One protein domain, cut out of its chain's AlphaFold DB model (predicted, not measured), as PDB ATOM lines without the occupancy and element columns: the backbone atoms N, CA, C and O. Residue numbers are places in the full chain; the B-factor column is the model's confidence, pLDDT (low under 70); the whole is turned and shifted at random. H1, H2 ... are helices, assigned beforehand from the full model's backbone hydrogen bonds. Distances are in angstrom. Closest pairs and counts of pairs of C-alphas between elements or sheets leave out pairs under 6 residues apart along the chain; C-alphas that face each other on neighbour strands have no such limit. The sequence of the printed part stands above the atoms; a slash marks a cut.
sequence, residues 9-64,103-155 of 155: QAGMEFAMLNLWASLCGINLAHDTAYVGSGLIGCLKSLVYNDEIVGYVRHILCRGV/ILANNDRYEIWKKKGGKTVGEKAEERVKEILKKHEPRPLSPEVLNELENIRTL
ATOM      1  N   GLN A   9     -20.702   5.165   3.747       97.25
ATOM      2  CA  GLN A   9     -21.363   4.752   2.507       97.25
ATOM      3  C   GLN A   9     -22.585   3.891   2.838       97.25
ATOM      4  O   GLN A   9     -23.688   4.197   2.382       97.25
ATOM      5  N   ALA A  10     -22.407   2.882   3.697       96.25
ATOM      6  CA  ALA A  10     -23.498   2.027   4.152       96.25
ATOM      7  C   ALA A  10     -24.638   2.855   4.760       96.25
ATOM      8  O   ALA A  10     -25.800   2.684   4.393       96.25
ATOM      9  N   GLY A  11     -24.309   3.794   5.655       95.38
ATOM     10  CA  GLY A  11     -25.293   4.665   6.297       95.38
ATOM     11  C   GLY A  11     -26.099   5.515   5.308       95.38
ATOM     12  O   GLY A  11     -27.324   5.582   5.422       95.38
ATOM     13  N   MET A  12     -25.433   6.136   4.331       96.94
ATOM     14  CA  MET A  12     -26.090   6.936   3.291       96.94
ATOM     15  C   MET A  12     -27.019   6.079   2.422       96.94
ATOM     16  O   MET A  12     -28.181   6.437   2.227       96.94
ATOM     17  N   GLU A  13     -26.530   4.942   1.922       96.94
ATOM     18  CA  GLU A  13     -27.312   4.062   1.051       96.94
ATOM     19  C   GLU A  13     -28.521   3.472   1.778       96.94
ATOM     20  O   GLU A  13     -29.623   3.487   1.233       96.94
ATOM     21  N   PHE A  14     -28.356   3.014   3.024       96.12
ATOM     22  CA  PHE A  14     -29.483   2.556   3.835       96.12
ATOM     23  C   PHE A  14     -30.528   3.660   4.013       96.12
ATOM     24  O   PHE A  14     -31.716   3.406   3.813       96.12
ATOM     25  N   ALA A  15     -30.120   4.890   4.337       95.50
ATOM     26  CA  ALA A  15     -31.055   6.002   4.491       95.50
ATOM     27  C   ALA A  15     -31.848   6.267   3.204       95.50
ATOM     28  O   ALA A  15     -33.076   6.357   3.248       95.50
ATOM     29  N   MET A  16     -31.169   6.329   2.056       95.62
ATOM     30  CA  MET A  16     -31.819   6.553   0.765       95.62
ATOM     31  C   MET A  16     -32.760   5.407   0.391       95.62
ATOM     32  O   MET A  16     -33.904   5.662   0.030       95.62
ATOM     33  N   LEU A  17     -32.315   4.154   0.501       94.69
ATOM     34  CA  LEU A  17     -33.117   2.986   0.129       94.69
ATOM     35  C   LEU A  17     -34.387   2.873   0.979       94.69
ATOM     36  O   LEU A  17     -35.466   2.677   0.424       94.69
ATOM     37  N   ASN A  18     -34.293   3.056   2.301       95.00
ATOM     38  CA  ASN A  18     -35.472   3.019   3.174       95.00
ATOM     39  C   ASN A  18     -36.433   4.183   2.897       95.00
ATOM     40  O   ASN A  18     -37.654   3.996   2.915       95.00
ATOM     41  N   LEU A  19     -35.898   5.378   2.617       94.69
ATOM     42  CA  LEU A  19     -36.704   6.538   2.249       94.69
ATOM     43  C   LEU A  19     -37.460   6.286   0.939       94.69
ATOM     44  O   LEU A  19     -38.677   6.449   0.899       94.69
ATOM     45  N   TRP A  20     -36.766   5.827  -0.107       94.44
ATOM     46  CA  TRP A  20     -37.375   5.500  -1.397       94.44
ATOM     47  C   TRP A  20     -38.406   4.386  -1.284       94.44
ATOM     48  O   TRP A  20     -39.501   4.521  -1.823       94.44
ATOM     49  N   ALA A  21     -38.100   3.319  -0.541       93.56
ATOM     50  CA  ALA A  21     -39.045   2.232  -0.323       93.56
ATOM     51  C   ALA A  21     -40.349   2.732   0.315       93.56
ATOM     52  O   ALA A  21     -41.439   2.360  -0.121       93.56
ATOM     53  N   SER A  22     -40.238   3.632   1.293       93.38
ATOM     54  CA  SER A  22     -41.393   4.217   1.977       93.38
ATOM     55  C   SER A  22     -42.179   5.176   1.077       93.38
ATOM     56  O   SER A  22     -43.406   5.112   1.048       93.38
ATOM     57  N   LEU A  23     -41.497   6.037   0.312       94.25
ATOM     58  CA  LEU A  23     -42.131   6.985  -0.617       94.25
ATOM     59  C   LEU A  23     -42.855   6.288  -1.775       94.25
ATOM     60  O   LEU A  23     -43.917   6.739  -2.194       94.25
ATOM     61  N   CYS A  24     -42.298   5.186  -2.276       94.94
ATOM     62  CA  CYS A  24     -42.891   4.402  -3.358       94.94
ATOM     63  C   CYS A  24     -44.000   3.448  -2.882       94.94
ATOM     64  O   CYS A  24     -44.570   2.731  -3.702       94.94
ATOM     65  N   GLY A  25     -44.301   3.403  -1.579       92.00
ATOM     66  CA  GLY A  25     -45.334   2.523  -1.029       92.00
ATOM     67  C   GLY A  25     -44.992   1.033  -1.123       92.00
ATOM     68  O   GLY A  25     -45.898   0.210  -1.239       92.00
ATOM     69  N   ILE A  26     -43.702   0.674  -1.090       92.94
ATOM     70  CA  ILE A  26     -43.265  -0.728  -1.136       92.94
ATOM     71  C   ILE A  26     -43.827  -1.481   0.078       92.94
ATOM     72  O   ILE A  26     -43.613  -1.088   1.224       92.94
ATOM     73  N   ASN A  27     -44.521  -2.596  -0.168       90.25
ATOM     74  CA  ASN A  27     -45.167  -3.380   0.891       90.25
ATOM     75  C   ASN A  27     -44.199  -4.279   1.676       90.25
ATOM     76  O   ASN A  27     -44.462  -4.587   2.837       90.25
ATOM     77  N   LEU A  28     -43.097  -4.707   1.053       92.06
ATOM     78  CA  LEU A  28     -42.069  -5.547   1.666       92.06
ATOM     79  C   LEU A  28     -40.683  -5.063   1.233       92.06
ATOM     80  O   LEU A  28     -40.246  -5.332   0.117       92.06
ATOM     81  N   ALA A  29     -39.997  -4.351   2.123       90.25
ATOM     82  CA  ALA A  29     -38.585  -4.034   1.956       90.25
ATOM     83  C   ALA A  29     -37.749  -5.168   2.566       90.25
ATOM     84  O   ALA A  29     -37.848  -5.429   3.765       90.25
ATOM     85  N   HIS A  30     -36.956  -5.851   1.742       89.56
ATOM     86  CA  HIS A  30     -36.029  -6.896   2.175       89.56
ATOM     87  C   HIS A  30     -34.578  -6.405   2.117       89.56
ATOM     88  O   HIS A  30     -34.286  -5.312   1.634       89.56
ATOM     89  N   ASP A  31     -33.665  -7.219   2.639       85.69
ATOM     90  CA  ASP A  31     -32.222  -6.959   2.700       85.69
ATOM     91  C   ASP A  31     -31.810  -5.647   3.389       85.69
ATOM     92  O   ASP A  31     -30.718  -5.104   3.186       85.69
ATOM     93  N   THR A  32     -32.673  -5.162   4.278       79.06
ATOM     94  CA  THR A  32     -32.537  -3.918   5.037       79.06
ATOM     95  C   THR A  32     -31.543  -4.089   6.196       79.06
ATOM     96  O   THR A  32     -31.927  -4.014   7.359       79.06
ATOM     97  N   ALA A  33     -30.290  -4.434   5.885       87.69
ATOM     98  CA  ALA A  33     -29.151  -4.547   6.815       87.69
ATOM     99  C   ALA A  33     -27.889  -5.129   6.157       87.69
ATOM    100  O   ALA A  33     -26.810  -5.071   6.753       87.69
ATOM    101  N   TYR A  34     -28.003  -5.743   4.974       95.12
ATOM    102  CA  TYR A  34     -26.874  -6.433   4.353       95.12
ATOM    103  C   TYR A  34     -25.876  -5.461   3.739       95.12
ATOM    104  O   TYR A  34     -26.253  -4.477   3.096       95.12
ATOM    105  N   VAL A  35     -24.602  -5.805   3.906       96.06
ATOM    106  CA  VAL A  35     -23.445  -5.179   3.262       96.06
ATOM    107  C   VAL A  35     -22.887  -6.128   2.194       96.06
ATOM    108  O   VAL A  35     -23.346  -7.266   2.062       96.06
ATOM    109  N   GLY A  36     -21.946  -5.653   1.384       95.94
ATOM    110  CA  GLY A  36     -21.348  -6.429   0.297       95.94
ATOM    111  C   GLY A  36     -22.374  -6.867  -0.746       95.94
ATOM    112  O   GLY A  36     -22.377  -8.029  -1.145       95.94
ATOM    113  N   SER A  37     -23.296  -5.974  -1.118       94.44
ATOM    114  CA  SER A  37     -24.337  -6.236  -2.125       94.44
ATOM    115  C   SER A  37     -25.208  -7.459  -1.799       94.44
ATOM    116  O   SER A  37     -25.553  -8.249  -2.672       94.44
ATOM    117  N   GLY A  38     -25.543  -7.637  -0.518       93.69
ATOM    118  CA  GLY A  38     -26.380  -8.749  -0.049       93.69
ATOM    119  C   GLY A  38     -25.603  -9.991   0.394       93.69
ATOM    120  O   GLY A  38     -26.189 -10.895   0.979       93.69
ATOM    121  N   LEU A  39     -24.285 -10.045   0.173       95.25
ATOM    122  CA  LEU A  39     -23.481 -11.242   0.446       95.25
ATOM    123  C   LEU A  39     -22.972 -11.333   1.888       95.25
ATOM    124  O   LEU A  39     -22.523 -12.395   2.316       95.25
ATOM    125  N   ILE A  40     -23.013 -10.232   2.644       95.38
ATOM    126  CA  ILE A  40     -22.417 -10.158   3.977       95.38
ATOM    127  C   ILE A  40     -23.465  -9.694   4.993       95.38
ATOM    128  O   ILE A  40     -23.963  -8.565   4.959       95.38
ATOM    129  N   GLY A  41     -23.766 -10.571   5.953       93.75
ATOM    130  CA  GLY A  41     -24.558 -10.223   7.131       93.75
ATOM    131  C   GLY A  41     -23.736  -9.392   8.118       93.75
ATOM    132  O   GLY A  41     -22.653  -9.802   8.533       93.75
ATOM    133  N   CYS A  42     -24.249  -8.228   8.526       95.56
ATOM    134  CA  CYS A  42     -23.588  -7.361   9.502       95.56
ATOM    135  C   CYS A  42     -24.557  -6.931  10.609       95.56
ATOM    136  O   CYS A  42     -25.496  -6.174  10.376       95.56
ATOM    137  N   LEU A  43     -24.293  -7.368  11.845       96.62
ATOM    138  CA  LEU A  43     -25.153  -7.058  12.994       96.62
ATOM    139  C   LEU A  43     -25.171  -5.562  13.344       96.62
ATOM    140  O   LEU A  43     -26.208  -5.039  13.743       96.62
ATOM    141  N   LYS A  44     -24.049  -4.852  13.156       96.50
ATOM    142  CA  LYS A  44     -23.996  -3.395  13.355       96.50
ATOM    143  C   LYS A  44     -24.885  -2.665  12.353       96.50
ATOM    144  O   LYS A  44     -25.651  -1.794  12.756       96.50
ATOM    145  N   SER A  45     -24.817  -3.059  11.079       96.62
ATOM    146  CA  SER A  45     -25.690  -2.526  10.032       96.62
ATOM    147  C   SER A  45     -27.157  -2.808  10.332       96.62
ATOM    148  O   SER A  45     -27.975  -1.915  10.166       96.62
ATOM    149  N   LEU A  46     -27.491  -4.001  10.837       96.12
ATOM    150  CA  LEU A  46     -28.859  -4.345  11.235       96.12
ATOM    151  C   LEU A  46     -29.397  -3.407  12.319       96.12
ATOM    152  O   LEU A  46     -30.472  -2.833  12.167       96.12
ATOM    153  N   VAL A  47     -28.627  -3.209  13.386       96.88
ATOM    154  CA  VAL A  47     -29.015  -2.333  14.498       96.88
ATOM    155  C   VAL A  47     -29.085  -0.863  14.079       96.88
ATOM    156  O   VAL A  47     -29.974  -0.143  14.522       96.88
ATOM    157  N   TYR A  48     -28.183  -0.397  13.215       96.69
ATOM    158  CA  TYR A  48     -28.254   0.976  12.714       96.69
ATOM    159  C   TYR A  48     -29.399   1.175  11.715       96.69
ATOM    160  O   TYR A  48     -30.041   2.224  11.703       96.69
ATOM    161  N   ASN A  49     -29.702   0.165  10.902       95.94
ATOM    162  CA  ASN A  49     -30.811   0.236   9.968       95.94
ATOM    163  C   ASN A  49     -32.173   0.228  10.685       95.94
ATOM    164  O   ASN A  49     -33.081   0.908  10.222       95.94
ATOM    165  N   ASP A  50     -32.306  -0.444  11.834       95.94
ATOM    166  CA  ASP A  50     -33.479  -0.309  12.719       95.94
ATOM    167  C   ASP A  50     -33.722   1.157  13.119       95.94
ATOM    168  O   ASP A  50     -34.842   1.663  13.024       95.94
ATOM    169  N   GLU A  51     -32.657   1.888  13.459       96.12
ATOM    170  CA  GLU A  51     -32.747   3.316  13.764       96.12
ATOM    171  C   GLU A  51     -33.186   4.154  12.550       96.12
ATOM    172  O   GLU A  51     -34.092   4.986  12.666       96.12
ATOM    173  N   ILE A  52     -32.590   3.912  11.378       95.81
ATOM    174  CA  ILE A  52     -32.963   4.588  10.126       95.81
ATOM    175  C   ILE A  52     -34.437   4.331   9.796       95.81
ATOM    176  O   ILE A  52     -35.175   5.272   9.508       95.81
ATOM    177  N   VAL A  53     -34.884   3.075   9.862       95.31
ATOM    178  CA  VAL A  53     -36.280   2.689   9.616       95.31
ATOM    179  C   VAL A  53     -37.202   3.371  10.620       95.31
ATOM    180  O   VAL A  53     -38.242   3.899  10.229       95.31
ATOM    181  N   GLY A  54     -36.823   3.418  11.898       94.88
ATOM    182  CA  GLY A  54     -37.564   4.138  12.930       94.88
ATOM    183  C   GLY A  54     -37.752   5.617  12.588       94.88
ATOM    184  O   GLY A  54     -38.869   6.130  12.687       94.88
ATOM    185  N   TYR A  55     -36.687   6.286  12.136       95.06
ATOM    186  CA  TYR A  55     -36.746   7.681  11.702       95.06
ATOM    187  C   TYR A  55     -37.631   7.857  10.464       95.06
ATOM    188  O   TYR A  55     -38.562   8.659  10.492       95.06
ATOM    189  N   VAL A  56     -37.410   7.065   9.408       94.50
ATOM    190  CA  VAL A  56     -38.183   7.128   8.154       94.50
ATOM    191  C   VAL A  56     -39.673   6.890   8.406       94.50
ATOM    192  O   VAL A  56     -40.513   7.646   7.917       94.50
ATOM    193  N   ARG A  57     -40.024   5.897   9.233       92.62
ATOM    194  CA  ARG A  57     -41.416   5.634   9.631       92.62
ATOM    195  C   ARG A  57     -42.034   6.817  10.364       92.62
ATOM    196  O   ARG A  57     -43.202   7.122  10.141       92.62
ATOM    197  N   HIS A  58     -41.272   7.473  11.236       92.62
ATOM    198  CA  HIS A  58     -41.757   8.638  11.962       92.62
ATOM    199  C   HIS A  58     -42.026   9.826  11.033       92.62
ATOM    200  O   HIS A  58     -43.066  10.458  11.171       92.62
ATOM    201  N   ILE A  59     -41.135  10.118  10.080       90.69
ATOM    202  CA  ILE A  59     -41.293  11.293   9.208       90.69
ATOM    203  C   ILE A  59     -42.272  11.068   8.046       90.69
ATOM    204  O   ILE A  59     -42.966  12.003   7.659       90.69
ATOM    205  N   LEU A  60     -42.346   9.853   7.487       90.00
ATOM    206  CA  LEU A  60     -43.166   9.561   6.306       90.00
ATOM    207  C   LEU A  60     -44.446   8.801   6.646       90.00
ATOM    208  O   LEU A  60     -45.526   9.191   6.216       90.00
ATOM    209  N   CYS A  61     -44.341   7.707   7.404       83.50
ATOM    210  CA  CYS A  61     -45.472   6.796   7.597       83.50
ATOM    211  C   CYS A  61     -46.462   7.286   8.659       83.50
ATOM    212  O   CYS A  61     -47.651   7.001   8.554       83.50
ATOM    213  N   ARG A  62     -45.991   8.010   9.682       85.12
ATOM    214  CA  ARG A  62     -46.873   8.647  10.674       85.12
ATOM    215  C   ARG A  62     -47.687   9.788  10.052       85.12
ATOM    216  O   ARG A  62     -48.832   9.998  10.446       85.12
ATOM    217  N   GLY A  63     -47.094  10.497   9.089       83.69
ATOM    218  CA  GLY A  63     -47.665  11.693   8.482       83.69
ATOM    219  C   GLY A  63     -47.779  12.869   9.457       83.69
ATOM    220  O   GLY A  63     -47.340  12.808  10.606       83.69
ATOM    221  N   VAL A  64     -48.389  13.956   8.981       88.81
ATOM    222  CA  VAL A  64     -48.687  15.143   9.790       88.81
ATOM    223  C   VAL A  64     -50.162  15.107  10.162       88.81
ATOM    224  O   VAL A  64     -51.031  15.187   9.293       88.81
ATOM    225  N   ILE A 103     -31.560   6.512  19.274       92.75
ATOM    226  CA  ILE A 103     -30.906   5.614  20.226       92.75
ATOM    227  C   ILE A 103     -29.382   5.624  19.994       92.75
ATOM    228  O   ILE A 103     -28.609   5.657  20.953       92.75
ATOM    229  N   LEU A 104     -28.931   5.627  18.738       95.44
ATOM    230  CA  LEU A 104     -27.528   5.547  18.329       95.44
ATOM    231  C   LEU A 104     -27.014   6.911  17.843       95.44
ATOM    232  O   LEU A 104     -25.969   7.375  18.323       95.44
ATOM    233  N   ALA A 105     -27.742   7.580  16.942       93.69
ATOM    234  CA  ALA A 105     -27.382   8.895  16.425       93.69
ATOM    235  C   ALA A 105     -27.272   9.934  17.553       93.69
ATOM    236  O   ALA A 105     -27.944   9.875  18.584       93.69
ATOM    237  N   ASN A 106     -26.350  10.880  17.386       93.56
ATOM    238  CA  ASN A 106     -25.977  11.823  18.432       93.56
ATOM    239  C   ASN A 106     -26.382  13.251  18.065       93.56
ATOM    240  O   ASN A 106     -25.786  13.840  17.169       93.56
ATOM    241  N   ASN A 107     -27.287  13.833  18.852       92.50
ATOM    242  CA  ASN A 107     -27.676  15.246  18.752       92.50
ATOM    243  C   ASN A 107     -27.101  16.101  19.897       92.50
ATOM    244  O   ASN A 107     -27.461  17.266  20.060       92.50
ATOM    245  N   ASP A 108     -26.223  15.525  20.723       94.50
ATOM    246  CA  ASP A 108     -25.570  16.245  21.810       94.50
ATOM    247  C   ASP A 108     -24.557  17.261  21.269       94.50
ATOM    248  O   ASP A 108     -23.830  16.992  20.309       94.50
ATOM    249  N   ARG A 109     -24.424  18.398  21.962       96.62
ATOM    250  CA  ARG A 109     -23.312  19.336  21.743       96.62
ATOM    251  C   ARG A 109     -21.971  18.638  21.997       96.62
ATOM    252  O   ARG A 109     -21.887  17.773  22.870       96.62
ATOM    253  N   TYR A 110     -20.916  19.083  21.311       96.62
ATOM    254  CA  TYR A 110     -19.581  18.471  21.367       96.62
ATOM    255  C   TYR A 110     -19.085  18.201  22.796       96.62
ATOM    256  O   TYR A 110     -18.690  17.081  23.103       96.62
ATOM    257  N   GLU A 111     -19.186  19.181  23.700       97.94
ATOM    258  CA  GLU A 111     -18.737  19.027  25.092       97.94
ATOM    259  C   GLU A 111     -19.472  17.913  25.849       97.94
ATOM    260  O   GLU A 111     -18.879  17.196  26.655       97.94
ATOM    261  N   ILE A 112     -20.768  17.739  25.582       97.44
ATOM    262  CA  ILE A 112     -21.583  16.690  26.203       97.44
ATOM    263  C   ILE A 112     -21.218  15.336  25.599       97.44
ATOM    264  O   ILE A 112     -20.974  14.386  26.341       97.44
ATOM    265  N   TRP A 113     -21.128  15.255  24.270       96.69
ATOM    266  CA  TRP A 113     -20.724  14.038  23.568       96.69
ATOM    267  C   TRP A 113     -19.343  13.555  24.031       96.69
ATOM    268  O   TRP A 113     -19.178  12.383  24.374       96.69
ATOM    269  N   LYS A 114     -18.379  14.475  24.154       97.62
ATOM    270  CA  LYS A 114     -17.031  14.200  24.661       97.62
ATOM    271  C   LYS A 114     -17.057  13.693  26.103       97.62
ATOM    272  O   LYS A 114     -16.432  12.677  26.396       97.62
ATOM    273  N   LYS A 115     -17.827  14.331  26.995       97.56
ATOM    274  CA  LYS A 115     -18.008  13.870  28.389       97.56
ATOM    275  C   LYS A 115     -18.667  12.490  28.489       97.56
ATOM    276  O   LYS A 115     -18.359  11.745  29.410       97.56
ATOM    277  N   LYS A 116     -19.538  12.132  27.540       95.44
ATOM    278  CA  LYS A 116     -20.162  10.800  27.427       95.44
ATOM    279  C   LYS A 116     -19.245   9.742  26.786       95.44
ATOM    280  O   LYS A 116     -19.696   8.631  26.517       95.44
ATOM    281  N   GLY A 117     -17.975  10.070  26.543       96.44
ATOM    282  CA  GLY A 117     -16.966   9.148  26.019       96.44
ATOM    283  C   GLY A 117     -16.666   9.300  24.531       96.44
ATOM    284  O   GLY A 117     -15.846   8.549  24.024       96.44
ATOM    285  N   GLY A 118     -17.292  10.247  23.825       96.25
ATOM    286  CA  GLY A 118     -16.916  10.566  22.445       96.25
ATOM    287  C   GLY A 118     -17.119   9.416  21.454       96.25
ATOM    288  O   GLY A 118     -16.368   9.299  20.491       96.25
ATOM    289  N   LYS A 119     -18.101   8.542  21.699       96.62
ATOM    290  CA  LYS A 119     -18.317   7.351  20.870       96.62
ATOM    291  C   LYS A 119     -18.926   7.704  19.523       96.62
ATOM    292  O   LYS A 119     -19.891   8.474  19.436       96.62
ATOM    293  N   THR A 120     -18.398   7.073  18.489       96.00
ATOM    294  CA  THR A 120     -18.965   7.042  17.145       96.00
ATOM    295  C   THR A 120     -20.248   6.203  17.110       96.00
ATOM    296  O   THR A 120     -20.516   5.384  17.992       96.00
ATOM    297  N   VAL A 121     -21.047   6.374  16.055       95.81
ATOM    298  CA  VAL A 121     -22.210   5.507  15.790       95.81
ATOM    299  C   VAL A 121     -21.794   4.040  15.648       95.81
ATOM    300  O   VAL A 121     -22.492   3.166  16.151       95.81
ATOM    301  N   GLY A 122     -20.639   3.769  15.029       96.12
ATOM    302  CA  GLY A 122     -20.098   2.416  14.875       96.12
ATOM    303  C   GLY A 122     -19.883   1.700  16.206       96.12
ATOM    304  O   GLY A 122     -20.303   0.556  16.372       96.12
ATOM    305  N   GLU A 123     -19.277   2.393  17.170       97.06
ATOM    306  CA  GLU A 123     -19.044   1.863  18.518       97.06
ATOM    307  C   GLU A 123     -20.352   1.673  19.290       97.06
ATOM    308  O   GLU A 123     -20.553   0.639  19.923       97.06
ATOM    309  N   LYS A 124     -21.286   2.627  19.193       97.38
ATOM    310  CA  LYS A 124     -22.609   2.486  19.818       97.38
ATOM    311  C   LYS A 124     -23.407   1.317  19.237       97.38
ATOM    312  O   LYS A 124     -24.063   0.599  19.988       97.38
ATOM    313  N   ALA A 125     -23.347   1.107  17.922       97.19
ATOM    314  CA  ALA A 125     -24.006  -0.020  17.266       97.19
ATOM    315  C   ALA A 125     -23.431  -1.358  17.757       97.19
ATOM    316  O   ALA A 125     -24.190  -2.261  18.092       97.19
ATOM    317  N   GLU A 126     -22.105  -1.465  17.881       97.44
ATOM    318  CA  GLU A 126     -21.430  -2.642  18.449       97.44
ATOM    319  C   GLU A 126     -21.894  -2.936  19.887       97.44
ATOM    320  O   GLU A 126     -22.198  -4.078  20.240       97.44
ATOM    321  N   GLU A 127     -21.980  -1.904  20.727       97.56
ATOM    322  CA  GLU A 127     -22.461  -2.030  22.106       97.56
ATOM    323  C   GLU A 127     -23.915  -2.482  22.164       97.56
ATOM    324  O   GLU A 127     -24.260  -3.370  22.946       97.56
ATOM    325  N   ARG A 128     -24.759  -1.918  21.300       97.69
ATOM    326  CA  ARG A 128     -26.172  -2.271  21.218       97.69
ATOM    327  C   ARG A 128     -26.377  -3.708  20.742       97.69
ATOM    328  O   ARG A 128     -27.218  -4.403  21.305       97.69
ATOM    329  N   VAL A 129     -25.585  -4.182  19.777       97.94
ATOM    330  CA  VAL A 129     -25.583  -5.597  19.361       97.94
ATOM    331  C   VAL A 129     -25.280  -6.498  20.557       97.94
ATOM    332  O   VAL A 129     -26.049  -7.412  20.851       97.94
ATOM    333  N   LYS A 130     -24.197  -6.217  21.292       98.25
ATOM    334  CA  LYS A 130     -23.811  -7.001  22.479       98.25
ATOM    335  C   LYS A 130     -24.881  -6.973  23.564       98.25
ATOM    336  O   LYS A 130     -25.132  -7.990  24.205       98.25
ATOM    337  N   GLU A 131     -25.511  -5.822  23.772       97.94
ATOM    338  CA  GLU A 131     -26.601  -5.677  24.731       97.94
ATOM    339  C   GLU A 131     -27.798  -6.560  24.363       97.94
ATOM    340  O   GLU A 131     -28.282  -7.301  25.220       97.94
ATOM    341  N   ILE A 132     -28.257  -6.503  23.108       97.12
ATOM    342  CA  ILE A 132     -29.398  -7.293  22.627       97.12
ATOM    343  C   ILE A 132     -29.088  -8.783  22.758       97.12
ATOM    344  O   ILE A 132     -29.868  -9.505  23.369       97.12
ATOM    345  N   LEU A 133     -27.927  -9.236  22.273       97.06
ATOM    346  CA  LEU A 133     -27.534 -10.647  22.346       97.06
ATOM    347  C   LEU A 133     -27.433 -11.169  23.784       97.06
ATOM    348  O   LEU A 133     -27.692 -12.340  24.029       97.06
ATOM    349  N   LYS A 134     -27.059 -10.311  24.739       97.75
ATOM    350  CA  LYS A 134     -26.946 -10.694  26.149       97.75
ATOM    351  C   LYS A 134     -28.293 -10.731  26.876       97.75
ATOM    352  O   LYS A 134     -28.434 -11.497  27.821       97.75
ATOM    353  N   LYS A 135     -29.231  -9.848  26.517       97.38
ATOM    354  CA  LYS A 135     -30.473  -9.622  27.279       97.38
ATOM    355  C   LYS A 135     -31.727 -10.197  26.624       97.38
ATOM    356  O   LYS A 135     -32.746 -10.296  27.295       97.38
ATOM    357  N   HIS A 136     -31.705 -10.463  25.320       96.50
ATOM    358  CA  HIS A 136     -32.898 -10.893  24.605       96.50
ATOM    359  C   HIS A 136     -33.230 -12.350  24.927       96.50
ATOM    360  O   HIS A 136     -32.462 -13.253  24.610       96.50
ATOM    361  N   GLU A 137     -34.407 -12.563  25.506       94.56
ATOM    362  CA  GLU A 137     -34.999 -13.885  25.685       94.56
ATOM    363  C   GLU A 137     -36.165 -14.034  24.695       94.56
ATOM    364  O   GLU A 137     -37.112 -13.236  24.739       94.56
ATOM    365  N   PRO A 138     -36.110 -15.003  23.763       92.81
ATOM    366  CA  PRO A 138     -37.205 -15.230  22.834       92.81
ATOM    367  C   PRO A 138     -38.437 -15.732  23.587       92.81
ATOM    368  O   PRO A 138     -38.335 -16.456  24.579       92.81
ATOM    369  N   ARG A 139     -39.628 -15.382  23.093       93.56
ATOM    370  CA  ARG A 139     -40.872 -15.931  23.640       93.56
ATOM    371  C   ARG A 139     -40.846 -17.458  23.471       93.56
ATOM    372  O   ARG A 139     -40.682 -17.910  22.335       93.56
ATOM    373  N   PRO A 140     -41.021 -18.245  24.548       93.44
ATOM    374  CA  PRO A 140     -40.977 -19.695  24.441       93.44
ATOM    375  C   PRO A 140     -42.137 -20.197  23.579       93.44
ATOM    376  O   PRO A 140     -43.256 -19.683  23.657       93.44
ATOM    377  N   LEU A 141     -41.856 -21.206  22.757       94.75
ATOM    378  CA  LEU A 141     -42.880 -21.962  22.043       94.75
ATOM    379  C   LEU A 141     -43.537 -22.958  23.003       94.75
ATOM    380  O   LEU A 141     -42.922 -23.376  23.987       94.75
ATOM    381  N   SER A 142     -44.786 -23.333  22.724       96.88
ATOM    382  CA  SER A 142     -45.464 -24.348  23.529       96.88
ATOM    383  C   SER A 142     -44.798 -25.721  23.333       96.88
ATOM    384  O   SER A 142     -44.246 -25.979  22.255       96.88
ATOM    385  N   PRO A 143     -44.836 -26.612  24.342       96.38
ATOM    386  CA  PRO A 143     -44.266 -27.953  24.225       96.38
ATOM    387  C   PRO A 143     -44.811 -28.734  23.024       96.38
ATOM    388  O   PRO A 143     -44.066 -29.458  22.374       96.38
ATOM    389  N   GLU A 144     -46.092 -28.557  22.693       97.19
ATOM    390  CA  GLU A 144     -46.740 -29.218  21.559       97.19
ATOM    391  C   GLU A 144     -46.115 -28.790  20.225       97.19
ATOM    392  O   GLU A 144     -45.789 -29.640  19.400       97.19
ATOM    393  N   VAL A 145     -45.890 -27.483  20.034       96.38
ATOM    394  CA  VAL A 145     -45.236 -26.948  18.827       96.38
ATOM    395  C   VAL A 145     -43.788 -27.426  18.736       96.38
ATOM    396  O   VAL A 145     -43.336 -27.795  17.656       96.38
ATOM    397  N   LEU A 146     -43.058 -27.444  19.855       95.19
ATOM    398  CA  LEU A 146     -41.673 -27.924  19.883       95.19
ATOM    399  C   LEU A 146     -41.572 -29.403  19.496       95.19
ATOM    400  O   LEU A 146     -40.704 -29.761  18.702       95.19
ATOM    401  N   ASN A 147     -42.475 -30.241  20.007       95.62
ATOM    402  CA  ASN A 147     -42.512 -31.661  19.669       95.62
ATOM    403  C   ASN A 147     -42.811 -31.885  18.182       95.62
ATOM    404  O   ASN A 147     -42.167 -32.718  17.550       95.62
ATOM    405  N   GLU A 148     -43.742 -31.124  17.603       96.62
ATOM    406  CA  GLU A 148     -44.058 -31.252  16.178       96.62
ATOM    407  C   GLU A 148     -42.895 -30.805  15.279       96.62
ATOM    408  O   GLU A 148     -42.588 -31.461  14.285       96.62
ATOM    409  N   LEU A 149     -42.185 -29.734  15.653       95.56
ATOM    410  CA  LEU A 149     -40.975 -29.307  14.943       95.56
ATOM    411  C   LEU A 149     -39.879 -30.382  14.972       95.56
ATOM    412  O   LEU A 149     -39.199 -30.592  13.968       95.56
ATOM    413  N   GLU A 150     -39.715 -31.071  16.101       95.38
ATOM    414  CA  GLU A 150     -38.772 -32.185  16.237       95.38
ATOM    415  C   GLU A 150     -39.181 -33.403  15.393       95.38
ATOM    416  O   GLU A 150     -38.333 -33.990  14.716       95.38
ATOM    417  N   ASN A 151     -40.477 -33.729  15.336       95.50
ATOM    418  CA  ASN A 151     -40.995 -34.777  14.450       95.50
ATOM    419  C   ASN A 151     -40.687 -34.464  12.977       95.50
ATOM    420  O   ASN A 151     -40.129 -35.305  12.279       95.50
ATOM    421  N   ILE A 152     -40.977 -33.241  12.515       96.25
ATOM    422  CA  ILE A 152     -40.725 -32.826  11.124       96.25
ATOM    423  C   ILE A 152     -39.228 -32.846  10.794       96.25
ATOM    424  O   ILE A 152     -38.857 -33.255   9.701       96.25
ATOM    425  N   ARG A 153     -38.356 -32.431  11.724       90.94
ATOM    426  CA  ARG A 153     -36.896 -32.408  11.507       90.94
ATOM    427  C   ARG A 153     -36.301 -33.797  11.250       90.94
ATOM    428  O   ARG A 153     -35.224 -33.893  10.668       90.94
ATOM    429  N   THR A 154     -36.940 -34.847  11.758       88.62
ATOM    430  CA  THR A 154     -36.438 -36.227  11.673       88.62
ATOM    431  C   THR A 154     -36.988 -37.020  10.481       88.62
ATOM    432  O   THR A 154     -36.525 -38.141  10.263       88.62
ATOM    433  N   LEU A 155     -37.922 -36.442   9.711       64.06
ATOM    434  CA  LEU A 155     -38.381 -36.941   8.406       64.06
ATOM    435  C   LEU A 155     -37.409 -36.550   7.284       64.06
ATOM    436  O   LEU A 155     -37.233 -37.386   6.369       64.06
TER     437      LEU A 155
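AT A GLANCE: This is residues 9 to 64 and 103 to 155 of the 155 residues of the protein "Trimethylamine methyltransferase" of Deltaproteobacteria bacterium (UniProt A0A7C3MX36). H1 and H2 lie side by side, H4 crosses the first part of H2, H3 lies off the beginning of H4, and an arm, residues 133 to 155 with H5, sticks out. The 109 printed residues have five named helices, H1 to H5, and no named strand: all helix. The whole is loose, radius of gyration of the C-alphas 18.5 A, spanning 59 by 38 by 33 A.

HOW THE PARTS SIT: H1, residues 9 to 23, touches H2, residues 43 to 61; the closest C-alphas, of Ala 15 and Ile 52, are 6.1 A apart. They run the same way at a shallow tilt of 34.6 degrees, only just short of steep. H2, with residues 43 to 48 alone, touches H4, residues 121 to 135, about perpendicular at 79 degrees; the closest C-alphas, of Lys 44 and Ala 125, are 5.2 A apart. H3, residues 110 to 115, and H5, residues 143 to 153, touch no helix. O i to N i+4 pairs are within hydrogen-bond range throughout H1, H3, H4 and H5, and 14 of 15 in H2.

IN THESE COORDINATES: H1 begins at C-alpha 9 (-21.363, 4.752, 2.507) and measures 21.1 A, H2 25.2 A; H5 ends at C-alpha 153 (-36.896, -32.408, 11.507).

THE WHOLE: Residues 65 to 102 are not printed, a 22.7 A gap between C-alphas 64 and 103. H1 to H2 is a long link; pLDDT is under 70 at residue 155.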